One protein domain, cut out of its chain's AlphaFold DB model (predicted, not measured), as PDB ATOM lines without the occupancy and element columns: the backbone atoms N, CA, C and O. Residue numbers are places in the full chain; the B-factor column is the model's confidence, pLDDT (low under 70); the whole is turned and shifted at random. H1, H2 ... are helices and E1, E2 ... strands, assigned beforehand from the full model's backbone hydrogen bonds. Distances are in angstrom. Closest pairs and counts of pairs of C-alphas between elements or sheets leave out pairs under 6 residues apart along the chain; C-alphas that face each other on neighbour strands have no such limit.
ATOM      1  N   LEU A 190       8.937 -72.959 -87.623       93.12
ATOM      2  CA  LEU A 190       7.971 -73.017 -86.532       93.12
ATOM      3  C   LEU A 190       6.839 -72.052 -86.861       93.12
ATOM      4  O   LEU A 190       7.096 -70.874 -87.092       93.12
ATOM      5  N   VAL A 191       5.613 -72.550 -86.913       90.75
ATOM      6  CA  VAL A 191       4.411 -71.766 -87.205       90.75
ATOM      7  C   VAL A 191       3.426 -72.014 -86.074       90.75
ATOM      8  O   VAL A 191       3.220 -73.172 -85.728       90.75
ATOM      9  N   THR A 192       2.834 -70.973 -85.495       84.25
ATOM     10  CA  THR A 192       1.700 -71.157 -84.584       84.25
ATOM     11  C   THR A 192       0.682 -70.042 -84.689       84.25
ATOM     12  O   THR A 192       1.036 -68.871 -84.814       84.25
ATOM     13  N   GLU A 193      -0.586 -70.425 -84.611       75.12
ATOM     14  CA  GLU A 193      -1.710 -69.514 -84.416       75.12
ATOM     15  C   GLU A 193      -1.908 -69.143 -82.932       75.12
ATOM     16  O   GLU A 193      -2.697 -68.252 -82.617       75.12
ATOM     17  N   GLU A 194      -1.200 -69.799 -82.000       68.44
ATOM     18  CA  GLU A 194      -1.224 -69.440 -80.576       68.44
ATOM     19  C   GLU A 194      -0.414 -68.163 -80.289       68.44
ATOM     20  O   GLU A 194       0.735 -68.012 -80.702       68.44
ATOM     21  N   VAL A 195      -1.029 -67.241 -79.540       61.75
ATOM     22  CA  VAL A 195      -0.699 -65.801 -79.581       61.75
ATOM     23  C   VAL A 195       0.177 -65.320 -78.408       61.75
ATOM     24  O   VAL A 195       0.494 -64.142 -78.318       61.75
ATOM     25  N   ASP A 196       0.601 -66.183 -77.482       68.94
ATOM     26  CA  ASP A 196       1.288 -65.717 -76.261       68.94
ATOM     27  C   ASP A 196       2.508 -66.577 -75.893       68.94
ATOM     28  O   ASP A 196       2.475 -67.386 -74.965       68.94
ATOM     29  N   ALA A 197       3.630 -66.347 -76.578       81.38
ATOM     30  CA  ALA A 197       4.945 -66.757 -76.086       81.38
ATOM     31  C   ALA A 197       5.658 -65.555 -75.440       81.38
ATOM     32  O   ALA A 197       5.817 -64.495 -76.048       81.38
ATOM     33  N   ASP A 198       6.126 -65.689 -74.198       88.62
ATOM     34  CA  ASP A 198       6.873 -64.596 -73.555       88.62
ATOM     35  C   ASP A 198       8.237 -64.372 -74.221       88.62
ATOM     36  O   ASP A 198       8.704 -63.240 -74.338       88.62
ATOM     37  N   TRP A 199       8.887 -65.444 -74.663       90.94
ATOM     38  CA  TRP A 199      10.191 -65.375 -75.301       90.94
ATOM     39  C   TRP A 199      10.427 -66.593 -76.186       90.94
ATOM     40  O   TRP A 199       9.934 -67.676 -75.900       90.94
ATOM     41  N   PHE A 200      11.243 -66.401 -77.215       93.38
ATOM     42  CA  PHE A 200      11.794 -67.449 -78.059       93.38
ATOM     43  C   PHE A 200      13.315 -67.326 -78.090       93.38
ATOM     44  O   PHE A 200      13.861 -66.219 -78.210       93.38
ATOM     45  N   LYS A 201      14.015 -68.458 -78.012       94.50
ATOM     46  CA  LYS A 201      15.473 -68.506 -78.063       94.50
ATOM     47  C   LYS A 201      15.971 -69.581 -79.020       94.50
ATOM     48  O   LYS A 201      15.549 -70.728 -78.970       94.50
ATOM     49  N   ALA A 202      16.954 -69.208 -79.830       95.50
ATOM     50  CA  ALA A 202      17.765 -70.118 -80.621       95.50
ATOM     51  C   ALA A 202      19.234 -69.708 -80.491       95.50
ATOM     52  O   ALA A 202      19.648 -68.657 -80.970       95.50
ATOM     53  N   ALA A 203      20.031 -70.542 -79.838       95.25
ATOM     54  CA  ALA A 203      21.466 -70.353 -79.656       95.25
ATOM     55  C   ALA A 203      22.237 -71.584 -80.163       95.25
ATOM     56  O   ALA A 203      22.771 -72.362 -79.374       95.25
ATOM     57  N   ASN A 204      22.165 -71.864 -81.467       89.81
ATOM     58  CA  ASN A 204      22.587 -73.136 -82.054       89.81
ATOM     59  C   ASN A 204      23.671 -72.934 -83.136       89.81
ATOM     60  O   ASN A 204      23.493 -72.186 -84.099       89.81
ATOM     61  N   TYR A 205      24.802 -73.639 -83.001       94.44
ATOM     62  CA  TYR A 205      25.928 -73.584 -83.945       94.44
ATOM     63  C   TYR A 205      25.686 -74.355 -85.252       94.44
ATOM     64  O   TYR A 205      26.364 -74.101 -86.245       94.44
ATOM     65  N   ILE A 212      10.359 -68.425 -88.166       93.94
ATOM     66  CA  ILE A 212       9.388 -68.375 -87.077       93.94
ATOM     67  C   ILE A 212       8.195 -67.520 -87.513       93.94
ATOM     68  O   ILE A 212       8.363 -66.387 -87.968       93.94
ATOM     69  N   GLU A 213       7.004 -68.101 -87.440       92.50
ATOM     70  CA  GLU A 213       5.730 -67.494 -87.824       92.50
ATOM     71  C   GLU A 213       4.774 -67.582 -86.623       92.50
ATOM     72  O   GLU A 213       3.939 -68.482 -86.569       92.50
ATOM     73  N   PHE A 214       5.007 -66.733 -85.615       89.31
ATOM     74  CA  PHE A 214       4.215 -66.598 -84.384       89.31
ATOM     75  C   PHE A 214       4.625 -65.353 -83.580       89.31
ATOM     76  O   PHE A 214       5.537 -64.629 -83.987       89.31
ATOM     77  N   ASP A 215       4.007 -65.137 -82.414       89.62
ATOM     78  CA  ASP A 215       4.036 -63.856 -81.695       89.62
ATOM     79  C   ASP A 215       4.795 -63.907 -80.344       89.62
ATOM     80  O   ASP A 215       4.202 -63.715 -79.279       89.62
ATOM     81  N   PRO A 216       6.125 -64.153 -80.320       90.75
ATOM     82  CA  PRO A 216       6.896 -64.038 -79.094       90.75
ATOM     83  C   PRO A 216       7.124 -62.566 -78.730       90.75
ATOM     84  O   PRO A 216       7.555 -61.752 -79.555       90.75
ATOM     85  N   ARG A 217       6.957 -62.217 -77.451       91.50
ATOM     86  CA  ARG A 217       7.265 -60.853 -76.971       91.50
ATOM     87  C   ARG A 217       8.752 -60.525 -77.078       91.50
ATOM     88  O   ARG A 217       9.111 -59.353 -77.240       91.50
ATOM     89  N   GLU A 218       9.610 -61.537 -76.974       94.06
ATOM     90  CA  GLU A 218      11.064 -61.401 -77.022       94.06
ATOM     91  C   GLU A 218      11.711 -62.479 -77.902       94.06
ATOM     92  O   GLU A 218      11.403 -63.659 -77.778       94.06
ATOM     93  N   ILE A 219      12.648 -62.086 -78.764       95.25
ATOM     94  CA  ILE A 219      13.386 -62.989 -79.655       95.25
ATOM     95  C   ILE A 219      14.879 -62.897 -79.353       95.25
ATOM     96  O   ILE A 219      15.463 -61.810 -79.398       95.25
ATOM     97  N   TYR A 220      15.499 -64.050 -79.114       96.94
ATOM     98  CA  TYR A 220      16.931 -64.202 -78.875       96.94
ATOM     99  C   TYR A 220      17.531 -65.206 -79.861       96.94
ATOM    100  O   TYR A 220      17.339 -66.410 -79.722       96.94
ATOM    101  N   VAL A 221      18.284 -64.731 -80.852       97.38
ATOM    102  CA  VAL A 221      18.927 -65.585 -81.859       97.38
ATOM    103  C   VAL A 221      20.436 -65.362 -81.841       97.38
ATOM    104  O   VAL A 221      20.919 -64.354 -82.341       97.38
ATOM    105  N   ASP A 222      21.177 -66.313 -81.282       97.44
ATOM    106  CA  ASP A 222      22.646 -66.336 -81.229       97.44
ATOM    107  C   ASP A 222      23.168 -67.568 -81.982       97.44
ATOM    108  O   ASP A 222      23.482 -68.618 -81.420       97.44
ATOM    109  N   CYS A 223      23.139 -67.481 -83.308       96.94
ATOM    110  CA  CYS A 223      23.416 -68.608 -84.189       96.94
ATOM    111  C   CYS A 223      24.518 -68.214 -85.182       96.94
ATOM    112  O   CYS A 223      24.231 -67.694 -86.266       96.94
ATOM    113  N   PRO A 224      25.800 -68.480 -84.875       95.62
ATOM    114  CA  PRO A 224      26.912 -67.951 -85.661       95.62
ATOM    115  C   PRO A 224      26.982 -68.498 -87.086       95.62
ATOM    116  O   PRO A 224      27.568 -67.851 -87.950       95.62
ATOM    117  N   ASN A 225      26.384 -69.658 -87.363       96.62
ATOM    118  CA  ASN A 225      26.333 -70.254 -88.701       96.62
ATOM    119  C   ASN A 225      25.002 -70.015 -89.433       96.62
ATOM    120  O   ASN A 225      24.831 -70.513 -90.554       96.62
ATOM    121  N   LEU A 226      24.091 -69.229 -88.844       97.94
ATOM    122  CA  LEU A 226      22.802 -68.914 -89.444       97.94
ATOM    123  C   LEU A 226      23.005 -68.095 -90.714       97.94
ATOM    124  O   LEU A 226      23.734 -67.105 -90.729       97.94
ATOM    125  N   ARG A 227      22.365 -68.522 -91.804       97.31
ATOM    126  CA  ARG A 227      22.451 -67.859 -93.113       97.31
ATOM    127  C   ARG A 227      21.152 -67.175 -93.498       97.31
ATOM    128  O   ARG A 227      21.201 -66.200 -94.239       97.31
ATOM    129  N   TYR A 228      20.030 -67.689 -93.015       98.25
ATOM    130  CA  TYR A 228      18.702 -67.188 -93.321       98.25
ATOM    131  C   TYR A 228      17.867 -67.157 -92.046       98.25
ATOM    132  O   TYR A 228      17.746 -68.186 -91.375       98.25
ATOM    133  N   PHE A 229      17.294 -65.994 -91.754       98.12
ATOM    134  CA  PHE A 229      16.345 -65.804 -90.668       98.12
ATOM    135  C   PHE A 229      15.100 -65.088 -91.184       98.12
ATOM    136  O   PHE A 229      15.207 -64.029 -91.809       98.12
ATOM    137  N   LYS A 230      13.931 -65.662 -90.901       97.88
ATOM    138  CA  LYS A 230      12.630 -65.043 -91.131       97.88
ATOM    139  C   LYS A 230      11.850 -65.013 -89.825       97.88
ATOM    140  O   LYS A 230      11.674 -66.055 -89.199       97.88
ATOM    141  N   TYR A 231      11.349 -63.838 -89.489       95.88
ATOM    142  CA  TYR A 231      10.320 -63.632 -88.485       95.88
ATOM    143  C   TYR A 231       9.063 -63.080 -89.155       95.88
ATOM    144  O   TYR A 231       9.163 -62.165 -89.973       95.88
ATOM    145  N   CYS A 232       7.912 -63.655 -88.821       93.06
ATOM    146  CA  CYS A 232       6.591 -63.165 -89.185       93.06
ATOM    147  C   CYS A 232       5.696 -63.228 -87.949       93.06
ATOM    148  O   CYS A 232       5.452 -64.319 -87.445       93.06
ATOM    149  N   GLY A 233       5.217 -62.091 -87.465       89.81
ATOM    150  CA  GLY A 233       4.342 -62.064 -86.297       89.81
ATOM    151  C   GLY A 233       4.058 -60.655 -85.802       89.81
ATOM    152  O   GLY A 233       4.484 -59.665 -86.393       89.81
ATOM    153  N   PHE A 234       3.333 -60.568 -84.702       87.44
ATOM    154  CA  PHE A 234       2.806 -59.343 -84.126       87.44
ATOM    155  C   PHE A 234       3.366 -59.108 -82.720       87.44
ATOM    156  O   PHE A 234       3.772 -60.031 -82.014       87.44
ATOM    157  N   SER A 235       3.365 -57.847 -82.282       86.50
ATOM    158  CA  SER A 235       3.626 -57.447 -80.890       86.50
ATOM    159  C   SER A 235       4.999 -57.855 -80.314       86.50
ATOM    160  O   SER A 235       5.170 -57.931 -79.089       86.50
ATOM    161  N   CYS A 236       6.007 -58.083 -81.165       90.12
ATOM    162  CA  CYS A 236       7.367 -58.378 -80.715       90.12
ATOM    163  C   CYS A 236       8.072 -57.119 -80.188       90.12
ATOM    164  O   CYS A 236       8.379 -56.173 -80.918       90.12
ATOM    165  N   LYS A 237       8.395 -57.116 -78.892       92.19
ATOM    166  CA  LYS A 237       8.925 -55.931 -78.202       92.19
ATOM    167  C   LYS A 237      10.438 -55.880 -78.162       92.19
ATOM    168  O   LYS A 237      10.991 -54.773 -78.108       92.19
ATOM    169  N   LYS A 238      11.107 -57.033 -78.115       94.75
ATOM    170  CA  LYS A 238      12.566 -57.112 -77.984       94.75
ATOM    171  C   LYS A 238      13.153 -58.110 -78.965       94.75
ATOM    172  O   LYS A 238      12.736 -59.260 -78.993       94.75
ATOM    173  N   VAL A 239      14.167 -57.680 -79.706       94.62
ATOM    174  CA  VAL A 239      14.854 -58.522 -80.687       94.62
ATOM    175  C   VAL A 239      16.363 -58.425 -80.490       94.62
ATOM    176  O   VAL A 239      16.955 -57.344 -80.562       94.62
ATOM    177  N   PHE A 240      16.983 -59.578 -80.258       96.38
ATOM    178  CA  PHE A 240      18.422 -59.758 -80.127       96.38
ATOM    179  C   PHE A 240      18.877 -60.777 -81.165       96.38
ATOM    180  O   PHE A 240      18.497 -61.942 -81.088       96.38
ATOM    181  N   ILE A 241      19.674 -60.341 -82.135       95.88
ATOM    182  CA  ILE A 241      20.203 -61.208 -83.191       95.88
ATOM    183  C   ILE A 241      21.717 -61.041 -83.230       95.88
ATOM    184  O   ILE A 241      22.216 -59.998 -83.653       95.88
ATOM    185  N   ASP A 242      22.437 -62.074 -82.809       95.88
ATOM    186  CA  ASP A 242      23.878 -62.219 -82.973       95.88
ATOM    187  C   ASP A 242      24.160 -63.319 -84.002       95.88
ATOM    188  O   ASP A 242      24.153 -64.514 -83.714       95.88
ATOM    189  N   CYS A 243      24.276 -62.918 -85.268       95.62
ATOM    190  CA  CYS A 243      24.400 -63.839 -86.395       95.62
ATOM    191  C   CYS A 243      25.417 -63.282 -87.405       95.62
ATOM    192  O   CYS A 243      25.036 -62.805 -88.478       95.62
ATOM    193  N   PRO A 244      26.729 -63.363 -87.111       94.12
ATOM    194  CA  PRO A 244      27.784 -62.762 -87.931       94.12
ATOM    195  C   PRO A 244      27.887 -63.317 -89.359       94.12
ATOM    196  O   PRO A 244      28.533 -62.698 -90.197       94.12
ATOM    197  N   ASN A 245      27.269 -64.462 -89.672       94.62
ATOM    198  CA  ASN A 245      27.257 -65.040 -91.023       94.62
ATOM    199  C   ASN A 245      25.895 -64.934 -91.738       94.62
ATOM    200  O   ASN A 245      25.707 -65.568 -92.788       94.62
ATOM    201  N   LEU A 246      24.965 -64.129 -91.207       96.12
ATOM    202  CA  LEU A 246      23.627 -63.974 -91.772       96.12
ATOM    203  C   LEU A 246      23.678 -63.348 -93.169       96.12
ATOM    204  O   LEU A 246      24.319 -62.326 -93.396       96.12
ATOM    205  N   ARG A 247      22.995 -63.974 -94.127       96.00
ATOM    206  CA  ARG A 247      22.919 -63.490 -95.513       96.00
ATOM    207  C   ARG A 247      21.595 -62.820 -95.810       96.00
ATOM    208  O   ARG A 247      21.551 -61.932 -96.652       96.00
ATOM    209  N   GLU A 248      20.533 -63.260 -95.152       96.94
ATOM    210  CA  GLU A 248      19.202 -62.707 -95.330       96.94
ATOM    211  C   GLU A 248      18.468 -62.655 -93.992       96.94
ATOM    212  O   GLU A 248      18.375 -63.660 -93.282       96.94
ATOM    213  N   LEU A 249      17.969 -61.461 -93.681       96.56
ATOM    214  CA  LEU A 249      17.087 -61.151 -92.568       96.56
ATOM    215  C   LEU A 249      15.755 -60.686 -93.148       96.56
ATOM    216  O   LEU A 249      15.714 -59.671 -93.844       96.56
ATOM    217  N   LEU A 250      14.679 -61.403 -92.851       97.19
ATOM    218  CA  LEU A 250      13.321 -60.995 -93.181       97.19
ATOM    219  C   LEU A 250      12.552 -60.793 -91.879       97.19
ATOM    220  O   LEU A 250      12.381 -61.731 -91.108       97.19
ATOM    221  N   TYR A 251      12.131 -59.560 -91.631       95.25
ATOM    222  CA  TYR A 251      11.291 -59.196 -90.499       95.25
ATOM    223  C   TYR A 251       9.953 -58.710 -91.041       95.25
ATOM    224  O   TYR A 251       9.918 -57.726 -91.781       95.25
ATOM    225  N   ASP A 252       8.884 -59.409 -90.691       94.12
ATOM    226  CA  ASP A 252       7.506 -59.040 -90.980       94.12
ATOM    227  C   ASP A 252       6.755 -58.892 -89.655       94.12
ATOM    228  O   ASP A 252       6.634 -59.862 -88.908       94.12
ATOM    229  N   GLY A 253       6.309 -57.676 -89.336       91.31
ATOM    230  CA  GLY A 253       5.488 -57.461 -88.148       91.31
ATOM    231  C   GLY A 253       4.734 -56.143 -88.121       91.31
ATOM    232  O   GLY A 253       4.772 -55.369 -89.068       91.31
ATOM    233  N   ASP A 254       4.006 -55.871 -87.048       88.94
ATOM    234  CA  ASP A 254       3.146 -54.684 -86.904       88.94
ATOM    235  C   ASP A 254       3.831 -53.483 -86.246       88.94
ATOM    236  O   ASP A 254       3.390 -52.342 -86.403       88.94
ATOM    237  N   GLU A 255       4.939 -53.702 -85.541       87.81
ATOM    238  CA  GLU A 255       5.704 -52.631 -84.915       87.81
ATOM    239  C   GLU A 255       7.222 -52.803 -85.023       87.81
ATOM    240  O   GLU A 255       7.762 -53.889 -85.253       87.81
ATOM    241  N   VAL A 256       7.933 -51.683 -84.841       90.25
ATOM    242  CA  VAL A 256       9.383 -51.695 -84.640       90.25
ATOM    243  C   VAL A 256       9.666 -52.074 -83.181       90.25
ATOM    244  O   VAL A 256       9.167 -51.378 -82.281       90.25
ATOM    245  N   PRO A 257      10.509 -53.095 -82.923       91.31
ATOM    246  CA  PRO A 257      10.852 -53.507 -81.569       91.31
ATOM    247  C   PRO A 257      11.360 -52.338 -80.725       91.31
ATOM    248  O   PRO A 257      12.161 -51.511 -81.166       91.31
ATOM    249  N   SER A 258      10.901 -52.275 -79.478       88.94
ATOM    250  CA  SER A 258      11.321 -51.257 -78.508       88.94
ATOM    251  C   SER A 258      12.790 -51.388 -78.103       88.94
ATOM    252  O   SER A 258      13.453 -50.386 -77.834       88.94
ATOM    253  N   ILE A 259      13.304 -52.620 -78.080       89.75
ATOM    254  CA  ILE A 259      14.706 -52.933 -77.820       89.75
ATOM    255  C   ILE A 259      15.217 -53.765 -78.983       89.75
ATOM    256  O   ILE A 259      14.654 -54.809 -79.309       89.75
ATOM    257  N   LEU A 260      16.314 -53.306 -79.571       89.12
ATOM    258  CA  LEU A 260      16.926 -53.937 -80.722       89.12
ATOM    259  C   LEU A 260      18.436 -54.025 -80.514       89.12
ATOM    260  O   LEU A 260      19.082 -53.018 -80.219       89.12
ATOM    261  N   LYS A 261      18.999 -55.221 -80.688       92.25
ATOM    262  CA  LYS A 261      20.447 -55.426 -80.813       92.25
ATOM    263  C   LYS A 261      20.719 -56.372 -81.968       92.25
ATOM    264  O   LYS A 261      20.270 -57.514 -81.945       92.25
ATOM    265  N   LEU A 262      21.458 -55.887 -82.958       91.94
ATOM    266  CA  LEU A 262      21.776 -56.627 -84.172       91.94
ATOM    267  C   LEU A 262      23.295 -56.657 -84.363       91.94
ATOM    268  O   LEU A 262      23.918 -55.605 -84.491       91.94
ATOM    269  N   ASN A 263      23.875 -57.854 -84.405       91.62
ATOM    270  CA  ASN A 263      25.228 -58.101 -84.889       91.62
ATOM    271  C   ASN A 263      25.131 -58.876 -86.210       91.62
ATOM    272  O   ASN A 263      24.974 -60.100 -86.234       91.62
ATOM    273  N   LEU A 264      25.150 -58.127 -87.313       89.69
ATOM    274  CA  LEU A 264      25.011 -58.628 -88.680       89.69
ATOM    275  C   LEU A 264      26.312 -58.387 -89.457       89.69
ATOM    276  O   LEU A 264      27.000 -57.395 -89.202       89.69
ATOM    277  N   PRO A 265      26.656 -59.233 -90.446       87.38
ATOM    278  CA  PRO A 265      27.825 -58.989 -91.277       87.38
ATOM    279  C   PRO A 265      27.658 -57.718 -92.105       87.38
ATOM    280  O   PRO A 265      26.666 -57.538 -92.819       87.38
ATOM    281  N   THR A 266      28.689 -56.881 -92.080       76.44
ATOM    282  CA  THR A 266      28.785 -55.675 -92.902       76.44
ATOM    283  C   THR A 266      28.741 -56.052 -94.393       76.44
ATOM    284  O   THR A 266      29.424 -56.978 -94.838       76.44
ATOM    285  N   ASP A 267      27.879 -55.371 -95.154       74.38
ATOM    286  CA  ASP A 267      27.736 -55.403 -96.624       74.38
ATOM    287  C   ASP A 267      27.292 -56.721 -97.291       74.38
ATOM    288  O   ASP A 267      27.117 -56.770 -98.511       74.38
ATOM    289  N   LYS A 268      27.085 -57.804 -96.532       83.00
ATOM    290  CA  LYS A 268      26.682 -59.122 -97.078       83.00
ATOM    291  C   LYS A 268      25.268 -59.555 -96.706       83.00
ATOM    292  O   LYS A 268      24.757 -60.494 -97.318       83.00
ATOM    293  N   CYS A 269      24.660 -58.898 -95.722       92.00
ATOM    294  CA  CYS A 269      23.306 -59.202 -95.286       92.00
ATOM    295  C   CYS A 269      22.279 -58.401 -96.099       92.00
ATOM    296  O   CYS A 269      22.350 -57.173 -96.200       92.00
ATOM    297  N   LEU A 270      21.322 -59.114 -96.685       94.25
ATOM    298  CA  LEU A 270      20.106 -58.567 -97.265       94.25
ATOM    299  C   LEU A 270      19.058 -58.420 -96.161       94.25
ATOM    300  O   LEU A 270      18.639 -59.420 -95.585       94.25
ATOM    301  N   VAL A 271      18.608 -57.195 -95.903       94.44
ATOM    302  CA  VAL A 271      17.591 -56.915 -94.886       94.44
ATOM    303  C   VAL A 271      16.278 -56.557 -95.573       94.44
ATOM    304  O   VAL A 271      16.211 -55.612 -96.359       94.44
ATOM    305  N   LYS A 272      15.229 -57.324 -95.290       95.81
ATOM    306  CA  LYS A 272      13.861 -57.098 -95.755       95.81
ATOM    307  C   LYS A 272      12.986 -56.813 -94.547       95.81
ATOM    308  O   LYS A 272      12.853 -57.662 -93.673       95.81
ATOM    309  N   LEU A 273      12.412 -55.621 -94.513       94.12
ATOM    310  CA  LEU A 273      11.514 -55.173 -93.463       94.12
ATOM    311  C   LEU A 273      10.132 -54.962 -94.070       94.12
ATOM    312  O   LEU A 273       9.970 -54.139 -94.974       94.12
ATOM    313  N   HIS A 274       9.156 -55.703 -93.574       93.81
ATOM    314  CA  HIS A 274       7.748 -55.502 -93.858       93.81
ATOM    315  C   HIS A 274       7.062 -55.072 -92.564       93.81
ATOM    316  O   HIS A 274       7.217 -55.726 -91.535       93.81
ATOM    317  N   PHE A 275       6.352 -53.945 -92.613       90.62
ATOM    318  CA  PHE A 275       5.559 -53.485 -91.484       90.62
ATOM    319  C   PHE A 275       4.084 -53.381 -91.852       90.62
ATOM    320  O   PHE A 275       3.739 -52.610 -92.748       90.62
ATOM    321  N   SER A 276       3.233 -54.114 -91.138       88.38
ATOM    322  CA  SER A 276       1.769 -54.059 -91.248       88.38
ATOM    323  C   SER A 276       1.218 -53.089 -90.203       88.38
ATOM    324  O   SER A 276       0.893 -53.468 -89.083       88.38
ATOM    325  N   LEU A 277       1.175 -51.806 -90.551       83.62
ATOM    326  CA  LEU A 277       0.949 -50.712 -89.613       83.62
ATOM    327  C   LEU A 277      -0.537 -50.385 -89.430       83.62
ATOM    328  O   LEU A 277      -1.336 -50.425 -90.372       83.62
ATOM    329  N   SER A 278      -0.885 -49.961 -88.213       77.25
ATOM    330  CA  SER A 278      -2.142 -49.261 -87.955       77.25
ATOM    331  C   SER A 278      -2.079 -47.820 -88.489       77.25
ATOM    332  O   SER A 278      -1.005 -47.253 -88.701       77.25
ATOM    333  N   CYS A 279      -3.241 -47.199 -88.707       68.69
ATOM    334  CA  CYS A 279      -3.326 -45.818 -89.197       68.69
ATOM    335  C   CYS A 279      -2.828 -44.763 -88.184       68.69
ATOM    336  O   CYS A 279      -2.597 -43.619 -88.571       68.69
ATOM    337  N   ASP A 280      -2.645 -45.138 -86.915       69.62
ATOM    338  CA  ASP A 280      -2.330 -44.232 -85.805       69.62
ATOM    339  C   ASP A 280      -0.848 -44.326 -85.400       69.62
ATOM    340  O   ASP A 280      -0.499 -44.652 -84.265       69.62
ATOM    341  N   LEU A 281       0.052 -44.043 -86.347       75.69
ATOM    342  CA  LEU A 281       1.487 -43.981 -86.067       75.69
ATOM    343  C   LEU A 281       1.826 -42.748 -85.229       75.69
ATOM    344  O   LEU A 281       1.600 -41.608 -85.642       75.69
ATOM    345  N   ASP A 282       2.437 -42.970 -84.070       81.31
ATOM    346  CA  ASP A 282       2.918 -41.894 -83.216       81.31
ATOM    347  C   ASP A 282       4.389 -41.534 -83.494       81.31
ATOM    348  O   ASP A 282       5.111 -42.170 -84.267       81.31
ATOM    349  N   THR A 283       4.869 -40.483 -82.827       85.38
ATOM    350  CA  THR A 283       6.273 -40.055 -82.960       85.38
ATOM    351  C   THR A 283       7.246 -41.121 -82.427       85.38
ATOM    352  O   THR A 283       8.393 -41.181 -82.873       85.38
ATOM    353  N   SER A 284       6.807 -41.983 -81.500       85.88
ATOM    354  CA  SER A 284       7.644 -43.040 -80.920       85.88
ATOM    355  C   SER A 284       8.020 -44.091 -81.961       85.88
ATOM    356  O   SER A 284       9.156 -44.568 -81.955       85.88
ATOM    357  N   TRP A 285       7.107 -44.409 -82.885       88.06
ATOM    358  CA  TRP A 285       7.364 -45.347 -83.972       88.06
ATOM    359  C   TRP A 285       8.508 -44.854 -84.860       88.06
ATOM    360  O   TRP A 285       9.473 -45.580 -85.087       88.06
ATOM    361  N   PHE A 286       8.473 -43.584 -85.279       85.94
ATOM    362  CA  PHE A 286       9.527 -42.999 -86.119       85.94
ATOM    363  C   PHE A 286      10.882 -42.930 -85.412       85.94
ATOM    364  O   PHE A 286      11.918 -43.140 -86.044       85.94
ATOM    365  N   ILE A 287      10.891 -42.655 -84.103       88.38
ATOM    366  CA  ILE A 287      12.122 -42.665 -83.301       88.38
ATOM    367  C   ILE A 287      12.717 -44.078 -83.272       88.38
ATOM    368  O   ILE A 287      13.903 -44.240 -83.553       88.38
ATOM    369  N   ARG A 288      11.897 -45.101 -82.992       90.12
ATOM    370  CA  ARG A 288      12.328 -46.509 -82.991       90.12
ATOM    371  C   ARG A 288      12.819 -46.948 -84.368       90.12
ATOM    372  O   ARG A 288      13.893 -47.534 -84.480       90.12
ATOM    373  N   PHE A 289      12.083 -46.599 -85.420       90.44
ATOM    374  CA  PHE A 289      12.457 -46.904 -86.796       90.44
ATOM    375  C   PHE A 289      13.801 -46.278 -87.179       90.44
ATOM    376  O   PHE A 289      14.654 -46.946 -87.755       90.44
ATOM    377  N   ARG A 290      14.040 -45.015 -86.805       90.44
ATOM    378  CA  ARG A 290      15.337 -44.364 -87.027       90.44
ATOM    379  C   ARG A 290      16.478 -45.140 -86.362       90.44
ATOM    380  O   ARG A 290      17.498 -45.364 -87.006       90.44
ATOM    381  N   VAL A 291      16.304 -45.559 -85.109       90.00
ATOM    382  CA  VAL A 291      17.311 -46.351 -84.383       90.00
ATOM    383  C   VAL A 291      17.564 -47.690 -85.079       90.00
ATOM    384  O   VAL A 291      18.719 -48.082 -85.231       90.00
ATOM    385  N   LEU A 292      16.517 -48.375 -85.554       90.50
ATOM    386  CA  LEU A 292      16.657 -49.589 -86.366       90.50
ATOM    387  C   LEU A 292      17.509 -49.322 -87.615       90.50
ATOM    388  O   LEU A 292      18.477 -50.042 -87.845       90.50
ATOM    389  N   MET A 293      17.210 -48.261 -88.370       90.44
ATOM    390  CA  MET A 293      17.959 -47.896 -89.579       90.44
ATOM    391  C   MET A 293      19.439 -47.598 -89.305       90.44
ATOM    392  O   MET A 293      20.283 -47.921 -90.138       90.44
ATOM    393  N   GLU A 294      19.767 -47.023 -88.145       90.06
ATOM    394  CA  GLU A 294      21.156 -46.805 -87.716       90.06
ATOM    395  C   GLU A 294      21.892 -48.137 -87.455       90.06
ATOM    396  O   GLU A 294      23.053 -48.268 -87.834       90.06
ATOM    397  N   HIS A 295      21.219 -49.154 -86.895       86.12
ATOM    398  CA  HIS A 295      21.806 -50.487 -86.669       86.12
ATOM    399  C   HIS A 295      22.057 -51.258 -87.966       86.12
ATOM    400  O   HIS A 295      23.012 -52.032 -88.047       86.12
ATOM    401  N   ILE A 296      21.210 -51.050 -88.976       89.38
ATOM    402  CA  ILE A 296      21.318 -51.739 -90.267       89.38
ATOM    403  C   ILE A 296      21.994 -50.901 -91.363       89.38
ATOM    404  O   ILE A 296      21.945 -51.227 -92.554       89.38
ATOM    405  N   ALA A 297      22.647 -49.804 -90.978       86.44
ATOM    406  CA  ALA A 297      23.351 -48.936 -91.909       86.44
ATOM    407  C   ALA A 297      24.467 -49.694 -92.657       86.44
ATOM    408  O   ALA A 297      25.208 -50.494 -92.086       86.44
ATOM    409  N   GLY A 298      24.589 -49.438 -93.962       84.19
ATOM    410  CA  GLY A 298      25.550 -50.115 -94.845       84.19
ATOM    411  C   GLY A 298      25.038 -51.417 -95.469       84.19
ATOM    412  O   GLY A 298      25.660 -51.939 -96.387       84.19
ATOM    413  N   GLN A 299      23.880 -51.930 -95.047       87.69
ATOM    414  CA  GLN A 299      23.293 -53.123 -95.660       87.69
ATOM    415  C   GLN A 299      22.377 -52.800 -96.845       87.69
ATOM    416  O   GLN A 299      21.944 -51.663 -97.052       87.69
ATOM    417  N   LYS A 300      22.059 -53.829 -97.641       89.94
ATOM    418  CA  LYS A 300      21.051 -53.726 -98.699       89.94
ATOM    419  C   LYS A 300      19.668 -53.889 -98.077       89.94
ATOM    420  O   LYS A 300      19.309 -54.994 -97.677       89.94
ATOM    421  N   ILE A 301      18.910 -52.798 -98.020       91.50
ATOM    422  CA  ILE A 301      17.628 -52.733 -97.309       91.50
ATOM    423  C   ILE A 301      16.470 -52.665 -98.309       91.50
ATOM    424  O   ILE A 301      16.480 -51.847 -99.229       91.50
ATOM    425  N   TYR A 302      15.461 -53.506 -98.098       92.44
ATOM    426  CA  TYR A 302      14.152 -53.423 -98.737       92.44
ATOM    427  C   TYR A 302      13.116 -53.148 -97.658       92.44
ATOM    428  O   TYR A 302      12.986 -53.929 -96.719       92.44
ATOM    429  N   LEU A 303      12.396 -52.040 -97.797       92.25
ATOM    430  CA  LEU A 303      11.362 -51.625 -96.862       92.25
ATOM    431  C   LEU A 303      10.015 -51.615 -97.572       92.25
ATOM    432  O   LEU A 303       9.866 -50.961 -98.605       92.25
ATOM    433  N   THR A 304       9.040 -52.273 -96.963       91.75
ATOM    434  CA  THR A 304       7.642 -52.226 -97.373       91.75
ATOM    435  C   THR A 304       6.800 -51.841 -96.166       91.75
ATOM    436  O   THR A 304       6.930 -52.434 -95.098       91.75
ATOM    437  N   LEU A 305       5.941 -50.838 -96.338       87.94
ATOM    438  CA  LEU A 305       4.978 -50.404 -95.330       87.94
ATOM    439  C   LEU A 305       3.577 -50.692 -95.870       87.94
ATOM    440  O   LEU A 305       3.179 -50.116 -96.885       87.94
ATOM    441  N   GLY A 306       2.864 -51.601 -95.219       84.38
ATOM    442  CA  GLY A 306       1.446 -51.857 -95.433       84.38
ATOM    443  C   GLY A 306       0.624 -51.127 -94.376       84.38
ATOM    444  O   GLY A 306       1.049 -51.012 -93.232       84.38
ATOM    445  N   PHE A 307      -0.552 -50.634 -94.753       78.44
ATOM    446  CA  PHE A 307      -1.525 -50.080 -93.812       78.44
ATOM    447  C   PHE A 307      -2.789 -50.921 -93.896       78.44
ATOM    448  O   PHE A 307      -3.357 -51.059 -94.984       78.44
ATOM    449  N   ASP A 308      -3.221 -51.498 -92.775       62.34
ATOM    450  CA  ASP A 308      -4.415 -52.336 -92.786       62.34
ATOM    451  C   ASP A 308      -5.691 -51.478 -92.864       62.34
ATOM    452  O   ASP A 308      -6.051 -50.731 -91.951       62.34
ATOM    453  N   SER A 309      -6.395 -51.594 -93.991       52.72
ATOM    454  CA  SER A 309      -7.688 -50.947 -94.233       52.72
ATOM    455  C   SER A 309      -8.830 -51.493 -93.361       52.72
ATOM    456  O   SER A 309      -9.851 -50.820 -93.220       52.72
ATOM    457  N   SER A 310      -8.679 -52.664 -92.727       49.72
ATOM    458  CA  SER A 310      -9.722 -53.274 -91.885       49.72
ATOM    459  C   SER A 310     -10.036 -52.456 -90.615       49.72
ATOM    460  O   SER A 310     -11.163 -52.482 -90.108       49.72
ATOM    461  N   LEU A 311      -9.087 -51.631 -90.156       46.12
ATOM    462  CA  LEU A 311      -9.252 -50.705 -89.029       46.12
ATOM    463  C   LEU A 311      -9.986 -49.399 -89.400       46.12
ATOM    464  O   LEU A 311     -10.440 -48.680 -88.507       46.12
TER     465      LEU A 311
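This is residues 190 to 205 and 212 to 311 of the 338 residues of an uncharacterized protein of Beta vulgaris subsp. vulgaris (UniProt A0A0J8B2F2). The chain is wound in stacked turns, a short solenoid with two walls of parallel strands: E1, E2, E4 and E6 side by side in one wall, E3, E5, E7 and E8 in the other. In the last turn H1 stands next to E6 in place of a strand, and E8 follows it at the end of the other wall; at the first turns, the short stretches 190 to 191 and 212 to 213 carry the row on beyond E3. The printed part has 116 residues, with eight named strands and one named helix in the order E1 E2 E3 E4 E5 E6 E7 H1 E8. Its class is mixed, helices and strands, and each sheet is all parallel. The whole is compact, with a radius of gyration of the C-alphas of 13.8 A and spans of 42 by 33 by 20 A.

One sheet runs E3, residues 228 to 232, E5, residues 248 to 253, E7, residues 270 to 277, and E8, residues 300 to 307, with E3 and E8 as edge strands. E3 and E5 are parallel at 4 degrees, with N 231 and O 250 2.9 A apart. E5 and E7 are parallel at 4 degrees, with N 272 and O 249 at 2.8 A. E7 and E8 are parallel at 12 degrees, with N 273 and O 302 at 2.8 A. Residues 212 to 213 pair in parallel with residues 231 to 232 of E3, and with residues 190 to 191. The other sheet runs E1, residues 200 to 202, E2, residues 218 to 222, E4, residues 238 to 242, and E6, residues 259 to 263. N 202 and O 220 of E1 and E2, N 221 and O 240 of E2 and E4, and N 263 and O 241 of E4 and E6 are each 2.8 A apart. H1, residues 283 to 295, is on this sheet but only grazes it with residues 288 to 295; the closest C-alphas of E6 and H1, those of Leu 262 and His 295, are 6.6 A apart. H1 is not on the sheet of E3, E5, E7 and E8. E7, H1 and E8 form a strand-helix-strand unit, two parallel neighbour strands with a helix between, and its crossover is right-handed. In H1 every O i to N i+4 pair is within hydrogen-bond range.

E1 begins at C-alpha 200, (11.794, -67.449, -78.059), and is 7.0 A long. E2 measures 13.3 A, E3 and E4 13.4 A each, E6 13.7 A and E5 16.3 A. E7 spans 22.1 A. H1 spans 19.1 A from C-alpha 283 at (6.273, -40.055, -82.960). E8 spans 23.4 A and ends at C-alpha 307, (-1.525, -50.080, -93.812).

The two C-alphas farthest apart, those of Tyr 205 and Leu 311, are 42.3 A apart. Residues 206 to 211 are not printed, and C-alphas 205 and 212 are 17.6 A apart across the cut. Of the links that are printed whole, E6 to E7 is short and the others are tight. The mean pLDDT of the printed part is 88.5; residues 194 to 196, 279 to 280 and 308 to 311 are under 70.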